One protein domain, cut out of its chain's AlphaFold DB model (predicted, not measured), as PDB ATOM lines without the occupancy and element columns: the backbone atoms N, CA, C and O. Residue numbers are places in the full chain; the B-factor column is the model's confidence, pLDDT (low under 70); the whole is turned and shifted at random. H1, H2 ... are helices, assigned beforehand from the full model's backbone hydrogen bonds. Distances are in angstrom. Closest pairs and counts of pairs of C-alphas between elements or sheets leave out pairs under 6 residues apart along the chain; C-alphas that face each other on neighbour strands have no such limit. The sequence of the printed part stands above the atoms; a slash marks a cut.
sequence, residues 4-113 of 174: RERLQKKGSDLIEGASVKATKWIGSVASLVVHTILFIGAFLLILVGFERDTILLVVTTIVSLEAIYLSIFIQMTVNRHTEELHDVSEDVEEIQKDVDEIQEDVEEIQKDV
ATOM      1  N   ARG A   4      33.798 -53.297   5.362       67.94
ATOM      2  CA  ARG A   4      33.144 -52.041   4.955       67.94
ATOM      3  C   ARG A   4      31.614 -52.099   5.022       67.94
ATOM      4  O   ARG A   4      31.009 -51.148   5.501       67.94
ATOM      5  N   GLU A   5      31.005 -53.214   4.624       67.62
ATOM      6  CA  GLU A   5      29.543 -53.410   4.665       67.62
ATOM      7  C   GLU A   5      29.029 -53.459   6.109       67.62
ATOM      8  O   GLU A   5      27.991 -52.891   6.432       67.62
ATOM      9  N   ARG A   6      29.803 -54.069   7.016       65.62
ATOM     10  CA  ARG A   6      29.481 -54.112   8.452       65.62
ATOM     11  C   ARG A   6      29.518 -52.734   9.112       65.62
ATOM     12  O   ARG A   6      28.690 -52.457   9.974       65.62
ATOM     13  N   LEU A   7      30.472 -51.885   8.729       64.62
ATOM     14  CA  LEU A   7      30.589 -50.521   9.254       64.62
ATOM     15  C   LEU A   7      29.486 -49.603   8.708       64.62
ATOM     16  O   LEU A   7      28.974 -48.779   9.461       64.62
ATOM     17  N   GLN A   8      29.087 -49.777   7.443       64.25
ATOM     18  CA  GLN A   8      27.949 -49.060   6.858       64.25
ATOM     19  C   GLN A   8      26.627 -49.436   7.527       64.25
ATOM     20  O   GLN A   8      25.921 -48.541   7.980       64.25
ATOM     21  N   LYS A   9      26.344 -50.739   7.677       67.56
ATOM     22  CA  LYS A   9      25.116 -51.226   8.323       67.56
ATOM     23  C   LYS A   9      25.001 -50.746   9.776       67.56
ATOM     24  O   LYS A   9      23.979 -50.249  10.214       67.56
ATOM     25  N   LYS A  10      26.108 -50.771  10.521       67.38
ATOM     26  CA  LYS A  10      26.117 -50.277  11.905       67.38
ATOM     27  C   LYS A  10      25.889 -48.761  12.005       67.38
ATOM     28  O   LYS A  10      25.399 -48.293  13.024       67.38
ATOM     29  N   GLY A  11      26.274 -47.994  10.983       68.81
ATOM     30  CA  GLY A  11      26.034 -46.551  10.915       68.81
ATOM     31  C   GLY A  11      24.585 -46.204  10.573       68.81
ATOM     32  O   GLY A  11      24.024 -45.307  11.200       68.81
ATOM     33  N   SER A  12      23.969 -46.931   9.633       69.75
ATOM     34  CA  SER A  12      22.557 -46.746   9.269       69.75
ATOM     35  C   SER A  12      21.631 -47.033  10.448       69.75
ATOM     36  O   SER A  12      20.808 -46.185  10.784       69.75
ATOM     37  N   ASP A  13      21.856 -48.139  11.159       75.81
ATOM     38  CA  ASP A  13      20.997 -48.572  12.269       75.81
ATOM     39  C   ASP A  13      21.016 -47.567  13.443       75.81
ATOM     40  O   ASP A  13      20.020 -47.355  14.138       75.81
ATOM     41  N   LEU A  14      22.155 -46.897  13.663       73.31
ATOM     42  CA  LEU A  14      22.297 -45.863  14.694       73.31
ATOM     43  C   LEU A  14      21.564 -44.566  14.327       73.31
ATOM     44  O   LEU A  14      20.940 -43.950  15.195       73.31
ATOM     45  N   ILE A  15      21.646 -44.143  13.063       76.38
ATOM     46  CA  ILE A  15      20.954 -42.944  12.567       76.38
ATOM     47  C   ILE A  15      19.441 -43.175  12.568       76.38
ATOM     48  O   ILE A  15      18.674 -42.288  12.953       76.38
ATOM     49  N   GLU A  16      19.009 -44.378  12.206       76.69
ATOM     50  CA  GLU A  16      17.606 -44.764  12.210       76.69
ATOM     51  C   GLU A  16      17.030 -44.794  13.630       76.69
ATOM     52  O   GLU A  16      16.032 -44.123  13.912       76.69
ATOM     53  N   GLY A  17      17.705 -45.462  14.572       81.56
ATOM     54  CA  GLY A  17      17.277 -45.499  15.972       81.56
ATOM     55  C   GLY A  17      17.231 -44.110  16.621       81.56
ATOM     56  O   GLY A  17      16.305 -43.799  17.380       81.56
ATOM     57  N   ALA A  18      18.191 -43.240  16.293       81.56
ATOM     58  CA  ALA A  18      18.182 -41.847  16.733       81.56
ATOM     59  C   ALA A  18      16.989 -41.072  16.152       81.56
ATOM     60  O   ALA A  18      16.316 -40.351  16.893       81.56
ATOM     61  N   SER A  19      16.685 -41.267  14.867       80.50
ATOM     62  CA  SER A  19      15.565 -40.612  14.184       80.50
ATOM     63  C   SER A  19      14.220 -41.017  14.782       80.50
ATOM     64  O   SER A  19      13.408 -40.158  15.110       80.50
ATOM     65  N   VAL A  20      14.009 -42.311  15.038       81.19
ATOM     66  CA  VAL A  20      12.783 -42.821  15.676       81.19
ATOM     67  C   VAL A  20      12.596 -42.228  17.072       81.19
ATOM     68  O   VAL A  20      11.493 -41.816  17.445       81.19
ATOM     69  N   LYS A  21      13.670 -42.166  17.864       86.12
ATOM     70  CA  LYS A  21      13.622 -41.602  19.216       86.12
ATOM     71  C   LYS A  21      13.345 -40.097  19.194       86.12
ATOM     72  O   LYS A  21      12.575 -39.624  20.030       86.12
ATOM     73  N   ALA A  22      13.927 -39.374  18.238       83.19
ATOM     74  CA  ALA A  22      13.671 -37.955  18.028       83.19
ATOM     75  C   ALA A  22      12.196 -37.708  17.687       83.19
ATOM     76  O   ALA A  22      11.547 -36.958  18.412       83.19
ATOM     77  N   THR A  23      11.633 -38.407  16.692       82.81
ATOM     78  CA  THR A  23      10.213 -38.275  16.312       82.81
ATOM     79  C   THR A  23       9.278 -38.557  17.489       82.81
ATOM     80  O   THR A  23       8.346 -37.792  17.736       82.81
ATOM     81  N   LYS A  24       9.549 -39.613  18.274       85.31
ATOM     82  CA  LYS A  24       8.746 -39.958  19.462       85.31
ATOM     83  C   LYS A  24       8.786 -38.875  20.539       85.31
ATOM     84  O   LYS A  24       7.766 -38.615  21.171       85.31
ATOM     85  N   TRP A  25       9.944 -38.259  20.771       86.88
ATOM     86  CA  TRP A  25      10.067 -37.191  21.762       86.88
ATOM     87  C   TRP A  25       9.391 -35.903  21.290       86.88
ATOM     88  O   TRP A  25       8.604 -35.320  22.036       86.88
ATOM     89  N   ILE A  26       9.648 -35.495  20.048       84.88
ATOM     90  CA  ILE A  26       9.116 -34.262  19.459       84.88
ATOM     91  C   ILE A  26       7.584 -34.293  19.370       84.88
ATOM     92  O   ILE A  26       6.942 -33.286  19.650       84.88
ATOM     93  N   GLY A  27       6.994 -35.458  19.082       83.12
ATOM     94  CA  GLY A  27       5.542 -35.658  19.059       83.12
ATOM     95  C   GLY A  27       4.898 -35.895  20.432       83.12
ATOM     96  O   GLY A  27       3.709 -36.192  20.498       83.12
ATOM     97  N   SER A  28       5.655 -35.820  21.532       89.25
ATOM     98  CA  SER A  28       5.148 -36.133  22.874       89.25
ATOM     99  C   SER A  28       4.541 -34.927  23.597       89.25
ATOM    100  O   SER A  28       4.872 -33.770  23.337       89.25
ATOM    101  N   VAL A  29       3.729 -35.207  24.623       91.56
ATOM    102  CA  VAL A  29       3.209 -34.186  25.552       91.56
ATOM    103  C   VAL A  29       4.345 -33.416  26.244       91.56
ATOM    104  O   VAL A  29       4.207 -32.227  26.514       91.56
ATOM    105  N   ALA A  30       5.494 -34.059  26.489       90.50
ATOM    106  CA  ALA A  30       6.647 -33.396  27.095       90.50
ATOM    107  C   ALA A  30       7.216 -32.293  26.187       90.50
ATOM    108  O   ALA A  30       7.532 -31.211  26.678       90.50
ATOM    109  N   SER A  31       7.283 -32.535  24.872       90.06
ATOM    110  CA  SER A  31       7.668 -31.514  23.890       90.06
ATOM    111  C   SER A  31       6.696 -30.332  23.917       90.06
ATOM    112  O   SER A  31       7.127 -29.184  23.997       90.06
ATOM    113  N   LEU A  32       5.386 -30.594  23.961       89.62
ATOM    114  CA  LEU A  32       4.369 -29.540  24.037       89.62
ATOM    115  C   LEU A  32       4.534 -28.660  25.289       89.62
ATOM    116  O   LEU A  32       4.434 -27.434  25.201       89.62
ATOM    117  N   VAL A  33       4.841 -29.257  26.444       94.06
ATOM    118  CA  VAL A  33       5.114 -28.514  27.688       94.06
ATOM    119  C   VAL A  33       6.382 -27.664  27.562       94.06
ATOM    120  O   VAL A  33       6.359 -26.490  27.931       94.06
ATOM    121  N   VAL A  34       7.468 -28.214  27.006       92.56
ATOM    122  CA  VAL A  34       8.724 -27.476  26.778       92.56
ATOM    123  C   VAL A  34       8.498 -26.277  25.854       92.56
ATOM    124  O   VAL A  34       8.902 -25.168  26.203       92.56
ATOM    125  N   HIS A  35       7.794 -26.462  24.735       90.25
ATOM    126  CA  HIS A  35       7.453 -25.375  23.814       90.25
ATOM    127  C   HIS A  35       6.593 -24.312  24.491       90.25
ATOM    128  O   HIS A  35       6.893 -23.125  24.396       90.25
ATOM    129  N   THR A  36       5.576 -24.722  25.252       93.69
ATOM    130  CA  THR A  36       4.710 -23.794  25.995       93.69
ATOM    131  C   THR A  36       5.519 -22.922  26.959       93.69
ATOM    132  O   THR A  36       5.338 -21.705  26.998       93.69
ATOM    133  N   ILE A  37       6.460 -23.517  27.698       95.75
ATOM    134  CA  ILE A  37       7.345 -22.784  28.613       95.75
ATOM    135  C   ILE A  37       8.294 -21.856  27.843       95.75
ATOM    136  O   ILE A  37       8.471 -20.710  28.256       95.75
ATOM    137  N   LEU A  38       8.874 -22.309  26.725       93.81
ATOM    138  CA  LEU A  38       9.758 -21.500  25.879       93.81
ATOM    139  C   LEU A  38       9.032 -20.250  25.372       93.81
ATOM    140  O   LEU A  38       9.552 -19.145  25.529       93.81
ATOM    141  N   PHE A  39       7.820 -20.400  24.833       94.69
ATOM    142  CA  PHE A  39       7.017 -19.273  24.357       94.69
ATOM    143  C   PHE A  39       6.699 -18.291  25.483       94.69
ATOM    144  O   PHE A  39       6.940 -17.096  25.326       94.69
ATOM    145  N   ILE A  40       6.224 -18.777  26.636       96.06
ATOM    146  CA  ILE A  40       5.971 -17.923  27.805       96.06
ATOM    147  C   ILE A  40       7.251 -17.175  28.201       96.06
ATOM    148  O   ILE A  40       7.214 -15.963  28.396       96.06
ATOM    149  N   GLY A  41       8.393 -17.864  28.254       95.62
ATOM    150  CA  GLY A  41       9.693 -17.263  28.545       95.62
ATOM    151  C   GLY A  41      10.088 -16.173  27.548       95.62
ATOM    152  O   GLY A  41      10.513 -15.095  27.960       95.62
ATOM    153  N   ALA A  42       9.884 -16.400  26.250       93.94
ATOM    154  CA  ALA A  42      10.154 -15.403  25.219       93.94
ATOM    155  C   ALA A  42       9.260 -14.159  25.358       93.94
ATOM    156  O   ALA A  42       9.746 -13.033  25.253       93.94
ATOM    157  N   PHE A  43       7.974 -14.336  25.674       92.94
ATOM    158  CA  PHE A  43       7.074 -13.213  25.951       92.94
ATOM    159  C   PHE A  43       7.421 -12.483  27.258       92.94
ATOM    160  O   PHE A  43       7.273 -11.265  27.333       92.94
ATOM    161  N   LEU A  44       7.938 -13.180  28.275       95.19
ATOM    162  CA  LEU A  44       8.439 -12.540  29.494       95.19
ATOM    163  C   LEU A  44       9.696 -11.703  29.227       95.19
ATOM    164  O   LEU A  44       9.812 -10.611  29.779       95.19
ATOM    165  N   LEU A  45      10.603 -12.147  28.349       94.06
ATOM    166  CA  LEU A  45      11.781 -11.357  27.959       94.06
ATOM    167  C   LEU A  45      11.389 -10.012  27.331       94.06
ATOM    168  O   LEU A  45      12.033  -8.999  27.603       94.06
ATOM    169  N   ILE A  46      10.288  -9.965  26.577       92.94
ATOM    170  CA  ILE A  46       9.738  -8.704  26.059       92.94
ATOM    171  C   ILE A  46       9.375  -7.739  27.202       92.94
ATOM    172  O   ILE A  46       9.626  -6.538  27.099       92.94
ATOM    173  N   LEU A  47       8.814  -8.242  28.306       90.88
ATOM    174  CA  LEU A  47       8.449  -7.418  29.468       90.88
ATOM    175  C   LEU A  47       9.666  -6.925  30.263       90.88
ATOM    176  O   LEU A  47       9.600  -5.862  30.874       90.88
ATOM    177  N   VAL A  48      10.777  -7.665  30.229       93.19
ATOM    178  CA  VAL A  48      12.046  -7.300  30.889       93.19
ATOM    179  C   VAL A  48      12.786  -6.173  30.141       93.19
ATOM    180  O   VAL A  48      13.741  -5.610  30.666       93.19
ATOM    181  N   GLY A  49      12.308  -5.781  28.953       92.31
ATOM    182  CA  GLY A  49      12.805  -4.620  28.206       92.31
ATOM    183  C   GLY A  49      13.666  -4.957  26.989       92.31
ATOM    184  O   GLY A  49      14.272  -4.057  26.414       92.31
ATOM    185  N   PHE A  50      13.726  -6.228  26.582       94.62
ATOM    186  CA  PHE A  50      14.372  -6.623  25.330       94.62
ATOM    187  C   PHE A  50      13.557  -6.178  24.103       94.62
ATOM    188  O   PHE A  50      12.335  -6.020  24.159       94.62
ATOM    189  N   GLU A  51      14.243  -5.996  22.973       95.75
ATOM    190  CA  GLU A  51      13.631  -5.550  21.721       95.75
ATOM    191  C   GLU A  51      12.636  -6.589  21.181       95.75
ATOM    192  O   GLU A  51      12.977  -7.749  20.930       95.75
ATOM    193  N   ARG A  52      11.380  -6.159  21.008       94.94
ATOM    194  CA  ARG A  52      10.258  -7.028  20.618       94.94
ATOM    195  C   ARG A  52      10.508  -7.710  19.282       94.94
ATOM    196  O   ARG A  52      10.312  -8.917  19.168       94.94
ATOM    197  N   ASP A  53      10.971  -6.938  18.307       96.31
ATOM    198  CA  ASP A  53      11.144  -7.397  16.935       96.31
ATOM    199  C   ASP A  53      12.245  -8.460  16.849       96.31
ATOM    200  O   ASP A  53      12.065  -9.482  16.190       96.31
ATOM    201  N   THR A  54      13.340  -8.293  17.598       94.75
ATOM    202  CA  THR A  54      14.408  -9.299  17.683       94.75
ATOM    203  C   THR A  54      13.918 -10.598  18.318       94.75
ATOM    204  O   THR A  54      14.194 -11.673  17.787       94.75
ATOM    205  N   ILE A  55      13.175 -10.529  19.429       94.94
ATOM    206  CA  ILE A  55      12.658 -11.735  20.096       94.94
ATOM    207  C   ILE A  55      11.695 -12.482  19.181       94.94
ATOM    208  O   ILE A  55      11.832 -13.693  19.007       94.94
ATOM    209  N   LEU A  56      10.740 -11.776  18.576       93.31
ATOM    210  CA  LEU A  56       9.772 -12.393  17.673       93.31
ATOM    211  C   LEU A  56      10.456 -12.984  16.438       93.31
ATOM    212  O   LEU A  56      10.078 -14.078  16.019       93.31
ATOM    213  N   LEU A  57      11.489 -12.328  15.899       95.69
ATOM    214  CA  LEU A  57      12.291 -12.868  14.803       95.69
ATOM    215  C   LEU A  57      12.997 -14.167  15.212       95.69
ATOM    216  O   LEU A  57      12.917 -15.157  14.486       95.69
ATOM    217  N   VAL A  58      13.643 -14.199  16.381       94.44
ATOM    218  CA  VAL A  58      14.353 -15.392  16.877       94.44
ATOM    219  C   VAL A  58      13.383 -16.541  17.141       94.44
ATOM    220  O   VAL A  58      13.601 -17.642  16.640       94.44
ATOM    221  N   VAL A  59      12.291 -16.294  17.868       94.31
ATOM    222  CA  VAL A  59      11.283 -17.321  18.179       94.31
ATOM    223  C   VAL A  59      10.665 -17.869  16.901       94.31
ATOM    224  O   VAL A  59      10.620 -19.080  16.722       94.31
ATOM    225  N   THR A  60      10.255 -17.000  15.976       93.88
ATOM    226  CA  THR A  60       9.671 -17.431  14.698       93.88
ATOM    227  C   THR A  60      10.670 -18.230  13.863       93.88
ATOM    228  O   THR A  60      10.276 -19.196  13.222       93.88
ATOM    229  N   THR A  61      11.960 -17.881  13.898       95.25
ATOM    230  CA  THR A  61      13.012 -18.646  13.204       95.25
ATOM    231  C   THR A  61      13.223 -20.026  13.827       95.25
ATOM    232  O   THR A  61      13.386 -21.008  13.111       95.25
ATOM    233  N   ILE A  62      13.200 -20.132  15.156       93.44
ATOM    234  CA  ILE A  62      13.327 -21.423  15.848       93.44
ATOM    235  C   ILE A  62      12.120 -22.310  15.542       93.44
ATOM    236  O   ILE A  62      12.289 -23.463  15.160       93.44
ATOM    237  N   VAL A  63      10.912 -21.756  15.651       91.81
ATOM    238  CA  VAL A  63       9.655 -22.479  15.414       91.81
ATOM    239  C   VAL A  63       9.526 -22.890  13.946       91.81
ATOM    240  O   VAL A  63       9.061 -23.989  13.650       91.81
ATOM    241  N   SER A  64       9.973 -22.054  13.004       94.56
ATOM    242  CA  SER A  64       9.966 -22.409  11.582       94.56
ATOM    243  C   SER A  64      10.973 -23.513  11.258       94.56
ATOM    244  O   SER A  64      10.640 -24.429  10.505       94.56
ATOM    245  N   LEU A  65      12.170 -23.486  11.857       93.38
ATOM    246  CA  LEU A  65      13.128 -24.584  11.737       93.38
ATOM    247  C   LEU A  65      12.553 -25.877  12.316       93.38
ATOM    248  O   LEU A  65      12.601 -26.908  11.649       93.38
ATOM    249  N   GLU A  66      11.969 -25.826  13.513       88.25
ATOM    250  CA  GLU A  66      11.331 -26.982  14.140       88.25
ATOM    251  C   GLU A  66      10.241 -27.588  13.243       88.25
ATOM    252  O   GLU A  66      10.228 -28.801  13.033       88.25
ATOM    253  N   ALA A  67       9.387 -26.754  12.638       89.19
ATOM    254  CA  ALA A  67       8.338 -27.204  11.727       89.19
ATOM    255  C   ALA A  67       8.900 -27.943  10.499       89.19
ATOM    256  O   ALA A  67       8.372 -28.987  10.107       89.19
ATOM    257  N   ILE A  68       9.997 -27.447   9.914       91.88
ATOM    258  CA  ILE A  68      10.672 -28.118   8.795       91.88
ATOM    259  C   ILE A  68      11.219 -29.475   9.249       91.88
ATOM    260  O   ILE A  68      10.942 -30.485   8.598       91.88
ATOM    261  N   TYR A  69      11.935 -29.530  10.376       88.56
ATOM    262  CA  TYR A  69      12.480 -30.785  10.906       88.56
ATOM    263  C   TYR A  69      11.377 -31.804  11.205       88.56
ATOM    264  O   TYR A  69      11.483 -32.952  10.772       88.56
ATOM    265  N   LEU A  70      10.298 -31.393  11.878       87.50
ATOM    266  CA  LEU A  70       9.147 -32.252  12.157       87.50
ATOM    267  C   LEU A  70       8.542 -32.807  10.862       87.50
ATOM    268  O   LEU A  70       8.266 -34.001  10.785       87.50
ATOM    269  N   SER A  71       8.390 -31.977   9.826       91.12
ATOM    270  CA  SER A  71       7.837 -32.420   8.540       91.12
ATOM    271  C   SER A  71       8.692 -33.502   7.871       91.12
ATOM    272  O   SER A  71       8.147 -34.451   7.308       91.12
ATOM    273  N   ILE A  72      10.020 -33.394   7.963       90.25
ATOM    274  CA  ILE A  72      10.959 -34.374   7.407       90.25
ATOM    275  C   ILE A  72      10.913 -35.661   8.235       90.25
ATOM    276  O   ILE A  72      10.855 -36.750   7.670       90.25
ATOM    277  N   PHE A  73      10.870 -35.561   9.567       86.69
ATOM    278  CA  PHE A  73      10.733 -36.725  10.446       86.69
ATOM    279  C   PHE A  73       9.428 -37.490  10.221       86.69
ATOM    280  O   PHE A  73       9.437 -38.725  10.203       86.69
ATOM    281  N   ILE A  74       8.320 -36.775  10.015       87.25
ATOM    282  CA  ILE A  74       7.037 -37.380   9.660       87.25
ATOM    283  C   ILE A  74       7.157 -38.084   8.308       87.25
ATOM    284  O   ILE A  74       6.807 -39.254   8.223       87.25
ATOM    285  N   GLN A  75       7.716 -37.431   7.284       90.19
ATOM    286  CA  GLN A  75       7.898 -38.041   5.960       90.19
ATOM    287  C   GLN A  75       8.770 -39.302   6.007       90.19
ATOM    288  O   GLN A  75       8.386 -40.323   5.448       90.19
ATOM    289  N   MET A  76       9.896 -39.279   6.726       87.06
ATOM    290  CA  MET A  76      10.733 -40.471   6.917       87.06
ATOM    291  C   MET A  76       9.965 -41.606   7.607       87.06
ATOM    292  O   MET A  76      10.117 -42.765   7.238       87.06
ATOM    293  N   THR A  77       9.127 -41.277   8.593       86.94
ATOM    294  CA  THR A  77       8.306 -42.271   9.301       86.94
ATOM    295  C   THR A  77       7.220 -42.850   8.398       86.94
ATOM    296  O   THR A  77       7.018 -44.058   8.411       86.94
ATOM    297  N   VAL A  78       6.555 -42.016   7.593       91.00
ATOM    298  CA  VAL A  78       5.548 -42.460   6.617       91.00
ATOM    299  C   VAL A  78       6.178 -43.381   5.579       91.00
ATOM    300  O   VAL A  78       5.645 -44.458   5.359       91.00
ATOM    301  N   ASN A  79       7.331 -43.013   5.014       89.19
ATOM    302  CA  ASN A  79       8.027 -43.853   4.037       89.19
ATOM    303  C   ASN A  79       8.380 -45.229   4.618       89.19
ATOM    304  O   ASN A  79       8.148 -46.234   3.958       89.19
ATOM    305  N   ARG A  80       8.874 -45.279   5.865       87.31
ATOM    306  CA  ARG A  80       9.144 -46.555   6.540       87.31
ATOM    307  C   ARG A  80       7.867 -47.358   6.772       87.31
ATOM    308  O   ARG A  80       7.849 -48.540   6.483       87.31
ATOM    309  N   HIS A  81       6.788 -46.734   7.246       89.56
ATOM    310  CA  HIS A  81       5.515 -47.445   7.402       89.56
ATOM    311  C   HIS A  81       4.965 -47.945   6.059       89.56
ATOM    312  O   HIS A  81       4.300 -48.968   6.031       89.56
ATOM    313  N   THR A  82       5.207 -47.246   4.947       94.38
ATOM    314  CA  THR A  82       4.834 -47.733   3.612       94.38
ATOM    315  C   THR A  82       5.609 -48.992   3.232       94.38
ATOM    316  O   THR A  82       5.006 -49.905   2.682       94.38
ATOM    317  N   GLU A  83       6.904 -49.054   3.542       91.25
ATOM    318  CA  GLU A  83       7.728 -50.256   3.358       91.25
ATOM    319  C   GLU A  83       7.261 -51.394   4.280       91.25
ATOM    320  O   GLU A  83       6.938 -52.469   3.799       91.25
ATOM    321  N   GLU A  84       7.067 -51.126   5.575       92.56
ATOM    322  CA  GLU A  84       6.530 -52.111   6.527       92.56
ATOM    323  C   GLU A  84       5.148 -52.643   6.094       92.56
ATOM    324  O   GLU A  84       4.855 -53.823   6.254       92.56
ATOM    325  N   LEU A  85       4.280 -51.791   5.537       95.44
ATOM    326  CA  LEU A  85       2.979 -52.213   5.007       95.44
ATOM    327  C   LEU A  85       3.104 -53.054   3.737       95.44
ATOM    328  O   LEU A  85       2.245 -53.901   3.502       95.44
ATOM    329  N   HIS A  86       4.117 -52.799   2.913       94.69
ATOM    330  CA  HIS A  86       4.406 -53.624   1.748       94.69
ATOM    331  C   HIS A  86       4.830 -55.025   2.190       94.69
ATOM    332  O   HIS A  86       4.213 -55.989   1.753       94.69
ATOM    333  N   ASP A  87       5.766 -55.125   3.134       93.38
ATOM    334  CA  ASP A  87       6.222 -56.404   3.692       93.38
ATOM    335  C   ASP A  87       5.054 -57.186   4.317       93.38
ATOM    336  O   ASP A  87       4.831 -58.347   3.998       93.38
ATOM    337  N   VAL A  88       4.218 -56.525   5.126       96.00
ATOM    338  CA  VAL A  88       3.010 -57.155   5.690       96.00
ATOM    339  C   VAL A  88       2.029 -57.598   4.600       96.00
ATOM    340  O   VAL A  88       1.302 -58.569   4.789       96.00
ATOM    341  N   SER A  89       1.964 -56.893   3.468       95.31
ATOM    342  CA  SER A  89       1.102 -57.301   2.353       95.31
ATOM    343  C   SER A  89       1.629 -58.561   1.665       95.31
ATOM    344  O   SER A  89       0.820 -59.416   1.316       95.31
ATOM    345  N   GLU A  90       2.951 -58.696   1.515       95.88
ATOM    346  CA  GLU A  90       3.587 -59.924   1.015       95.88
ATOM    347  C   GLU A  90       3.334 -61.104   1.965       95.88
ATOM    348  O   GLU A  90       2.884 -62.159   1.520       95.88
ATOM    349  N   ASP A  91       3.507 -60.903   3.277       96.44
ATOM    350  CA  ASP A  91       3.222 -61.928   4.292       96.44
ATOM    351  C   ASP A  91       1.754 -62.400   4.230       96.44
ATOM    352  O   ASP A  91       1.449 -63.580   4.403       96.44
ATOM    353  N   VAL A  92       0.809 -61.484   3.980       96.88
ATOM    354  CA  VAL A  92      -0.617 -61.824   3.832       96.88
ATOM    355  C   VAL A  92      -0.877 -62.641   2.566       96.88
ATOM    356  O   VAL A  92      -1.712 -63.546   2.601       96.88
ATOM    357  N   GLU A  93      -0.184 -62.349   1.464       96.12
ATOM    358  CA  GLU A  93      -0.283 -63.130   0.226       96.12
ATOM    359  C   GLU A  93       0.261 -64.555   0.418       96.12
ATOM    360  O   GLU A  93      -0.362 -65.516  -0.037       96.12
ATOM    361  N   GLU A  94       1.363 -64.715   1.157       96.31
ATOM    362  CA  GLU A  94       1.904 -66.031   1.526       96.31
ATOM    363  C   GLU A  94       0.912 -66.826   2.386       96.31
ATOM    364  O   GLU A  94       0.563 -67.953   2.036       96.31
ATOM    365  N   ILE A  95       0.356 -66.212   3.439       97.31
ATOM    366  CA  ILE A  95      -0.670 -66.852   4.280       97.31
ATOM    367  C   ILE A  95      -1.890 -67.265   3.450       97.31
ATOM    368  O   ILE A  95      -2.484 -68.311   3.704       97.31
ATOM    369  N   GLN A  96      -2.298 -66.452   2.474       96.31
ATOM    370  CA  GLN A  96      -3.433 -66.787   1.619       96.31
ATOM    371  C   GLN A  96      -3.161 -68.043   0.787       96.31
ATOM    372  O   GLN A  96      -4.036 -68.899   0.683       96.31
ATOM    373  N   LYS A  97      -1.941 -68.188   0.266       96.31
ATOM    374  CA  LYS A  97      -1.527 -69.392  -0.450       96.31
ATOM    375  C   LYS A  97      -1.519 -70.627   0.454       96.31
ATOM    376  O   LYS A  97      -2.023 -71.668   0.041       96.31
ATOM    377  N   ASP A  98      -1.015 -70.507   1.679       97.75
ATOM    378  CA  ASP A  98      -1.033 -71.609   2.652       97.75
ATOM    379  C   ASP A  98      -2.472 -72.033   2.994       97.75
ATOM    380  O   ASP A  98      -2.769 -73.213   3.161       97.75
ATOM    381  N   VAL A  99      -3.397 -71.071   3.086       97.56
ATOM    382  CA  VAL A  99      -4.824 -71.340   3.325       97.56
ATOM    383  C   VAL A  99      -5.482 -72.051   2.139       97.56
ATOM    384  O   VAL A  99      -6.386 -72.860   2.357       97.56
ATOM    385  N   ASP A 100      -5.062 -71.765   0.909       96.62
ATOM    386  CA  ASP A 100      -5.536 -72.480  -0.279       96.62
ATOM    387  C   ASP A 100      -4.995 -73.924  -0.307       96.62
ATOM    388  O   ASP A 100      -5.765 -74.850  -0.543       96.62
ATOM    389  N   GLU A 101      -3.720 -74.144   0.038       96.94
ATOM    390  CA  GLU A 101      -3.129 -75.491   0.153       96.94
ATOM    391  C   GLU A 101      -3.832 -76.331   1.233       96.94
ATOM    392  O   GLU A 101      -4.241 -77.461   0.981       96.94
ATOM    393  N   ILE A 102      -4.099 -75.749   2.408       97.81
ATOM    394  CA  ILE A 102      -4.863 -76.425   3.470       97.81
ATOM    395  C   ILE A 102      -6.286 -76.778   3.009       97.81
ATOM    396  O   ILE A 102      -6.839 -77.783   3.453       97.81
ATOM    397  N   GLN A 103      -6.917 -75.963   2.157       96.81
ATOM    398  CA  GLN A 103      -8.237 -76.299   1.613       96.81
ATOM    399  C   GLN A 103      -8.173 -77.522   0.697       96.81
ATOM    400  O   GLN A 103      -9.036 -78.390   0.819       96.81
ATOM    401  N   GLU A 104      -7.156 -77.617  -0.162       96.94
ATOM    402  CA  GLU A 104      -6.930 -78.804  -0.997       96.94
ATOM    403  C   GLU A 104      -6.717 -80.058  -0.131       96.94
ATOM    404  O   GLU A 104      -7.383 -81.071  -0.352       96.94
ATOM    405  N   ASP A 105      -5.895 -79.964   0.919       97.94
ATOM    406  CA  ASP A 105      -5.671 -81.061   1.873       97.94
ATOM    407  C   ASP A 105      -6.974 -81.497   2.570       97.94
ATOM    408  O   ASP A 105      -7.233 -82.685   2.767       97.94
ATOM    409  N   VAL A 106      -7.829 -80.543   2.955       97.69
ATOM    410  CA  VAL A 106      -9.128 -80.840   3.583       97.69
ATOM    411  C   VAL A 106     -10.070 -81.542   2.605       97.69
ATOM    412  O   VAL A 106     -10.791 -82.455   3.016       97.69
ATOM    413  N   GLU A 107     -10.073 -81.157   1.328       96.69
ATOM    414  CA  GLU A 107     -10.848 -81.847   0.293       96.69
ATOM    415  C   GLU A 107     -10.352 -83.280   0.054       96.69
ATOM    416  O   GLU A 107     -11.167 -84.173  -0.183       96.69
ATOM    417  N   GLU A 108      -9.040 -83.521   0.109       97.00
ATOM    418  CA  GLU A 108      -8.463 -84.868   0.021       97.00
ATOM    419  C   GLU A 108      -8.877 -85.724   1.221       97.00
ATOM    420  O   GLU A 108      -9.465 -86.787   1.034       97.00
ATOM    421  N   ILE A 109      -8.710 -85.213   2.445       97.56
ATOM    422  CA  ILE A 109      -9.144 -85.905   3.668       97.56
ATOM    423  C   ILE A 109     -10.641 -86.229   3.622       97.56
ATOM    424  O   ILE A 109     -11.064 -87.273   4.113       97.56
ATOM    425  N   GLN A 110     -11.466 -85.347   3.053       96.94
ATOM    426  CA  GLN A 110     -12.896 -85.607   2.938       96.94
ATOM    427  C   GLN A 110     -13.194 -86.804   2.023       96.94
ATOM    428  O   GLN A 110     -14.058 -87.607   2.366       96.94
ATOM    429  N   LYS A 111     -12.454 -86.965   0.919       96.25
ATOM    430  CA  LYS A 111     -12.569 -88.151   0.054       96.25
ATOM    431  C   LYS A 111     -12.132 -89.412   0.787       96.25
ATOM    432  O   LYS A 111     -12.867 -90.392   0.762       96.25
ATOM    433  N   ASP A 112     -11.011 -89.360   1.503       97.69
ATOM    434  CA  ASP A 112     -10.533 -90.496   2.299       97.69
ATOM    435  C   ASP A 112     -11.572 -90.926   3.349       97.69
ATOM    436  O   ASP A 112     -11.783 -92.112   3.595       97.69
ATOM    437  N   VAL A 113     -12.252 -89.963   3.978       97.31
ATOM    438  CA  VAL A 113     -13.321 -90.232   4.950       97.31
ATOM    439  C   VAL A 113     -14.547 -90.871   4.294       97.31
ATOM    440  O   VAL A 113     -15.187 -91.712   4.930       97.31
TER     441      VAL A 113
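This is residues 4 to 113 of the 174 residues of the protein "DUF1003 domain-containing protein" of Candidatus Nomurabacteria bacterium (UniProt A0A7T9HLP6). One very long helix, H3, makes the long axis; H2 and H3 form a helical hairpin at one end, and H1 slants away near H3's middle. Residues 4 to 15 of H1 stick out sideways, and residues 78 to 113 of H3 as a long tail. The printed part has 110 residues, with three named helices in the order H1, H2, H3 and no named strand: all helix, extended, radius of gyration of the C-alphas 26.3 A, spans 93 by 39 by 18 A.

H1, residues 4 to 26, begins at C-alpha 4 (33.144, -52.041, 4.955) and measures 33.2 A. H2, residues 29 to 47, measures 27.6 A. H3, residues 52 to 113, measures 87.9 A and ends at C-alpha 113 (-13.321, -90.232, 4.950).

H1 touches H3 with residues 19 to 26 alone, closest C-alphas Thr 23 and Phe 73, 6.1 A, at a steep tilt of 68 degrees, only just short of perpendicular, opposite ways. H1 and H2 are close but not clearly touching, closest C-alphas Trp 25 and Ser 31, 6.5 A. In the hairpin, H2 touches H3 with residues 39 to 46 alone, closest C-alphas Ile 46 and Arg 52, 5.7 A, at a shallow tilt of 9 degrees, opposite ways. Every O i to N i+4 pair is within hydrogen-bond range in H3, 18 of 19 in H1 and 14 of 15 in H2.

The C-alphas farthest apart, Gly 49 and Asp 112, are 92.7 A apart. The printed part has no cut, both links are tight, and pLDDT is under 70 at residues 4 to 12.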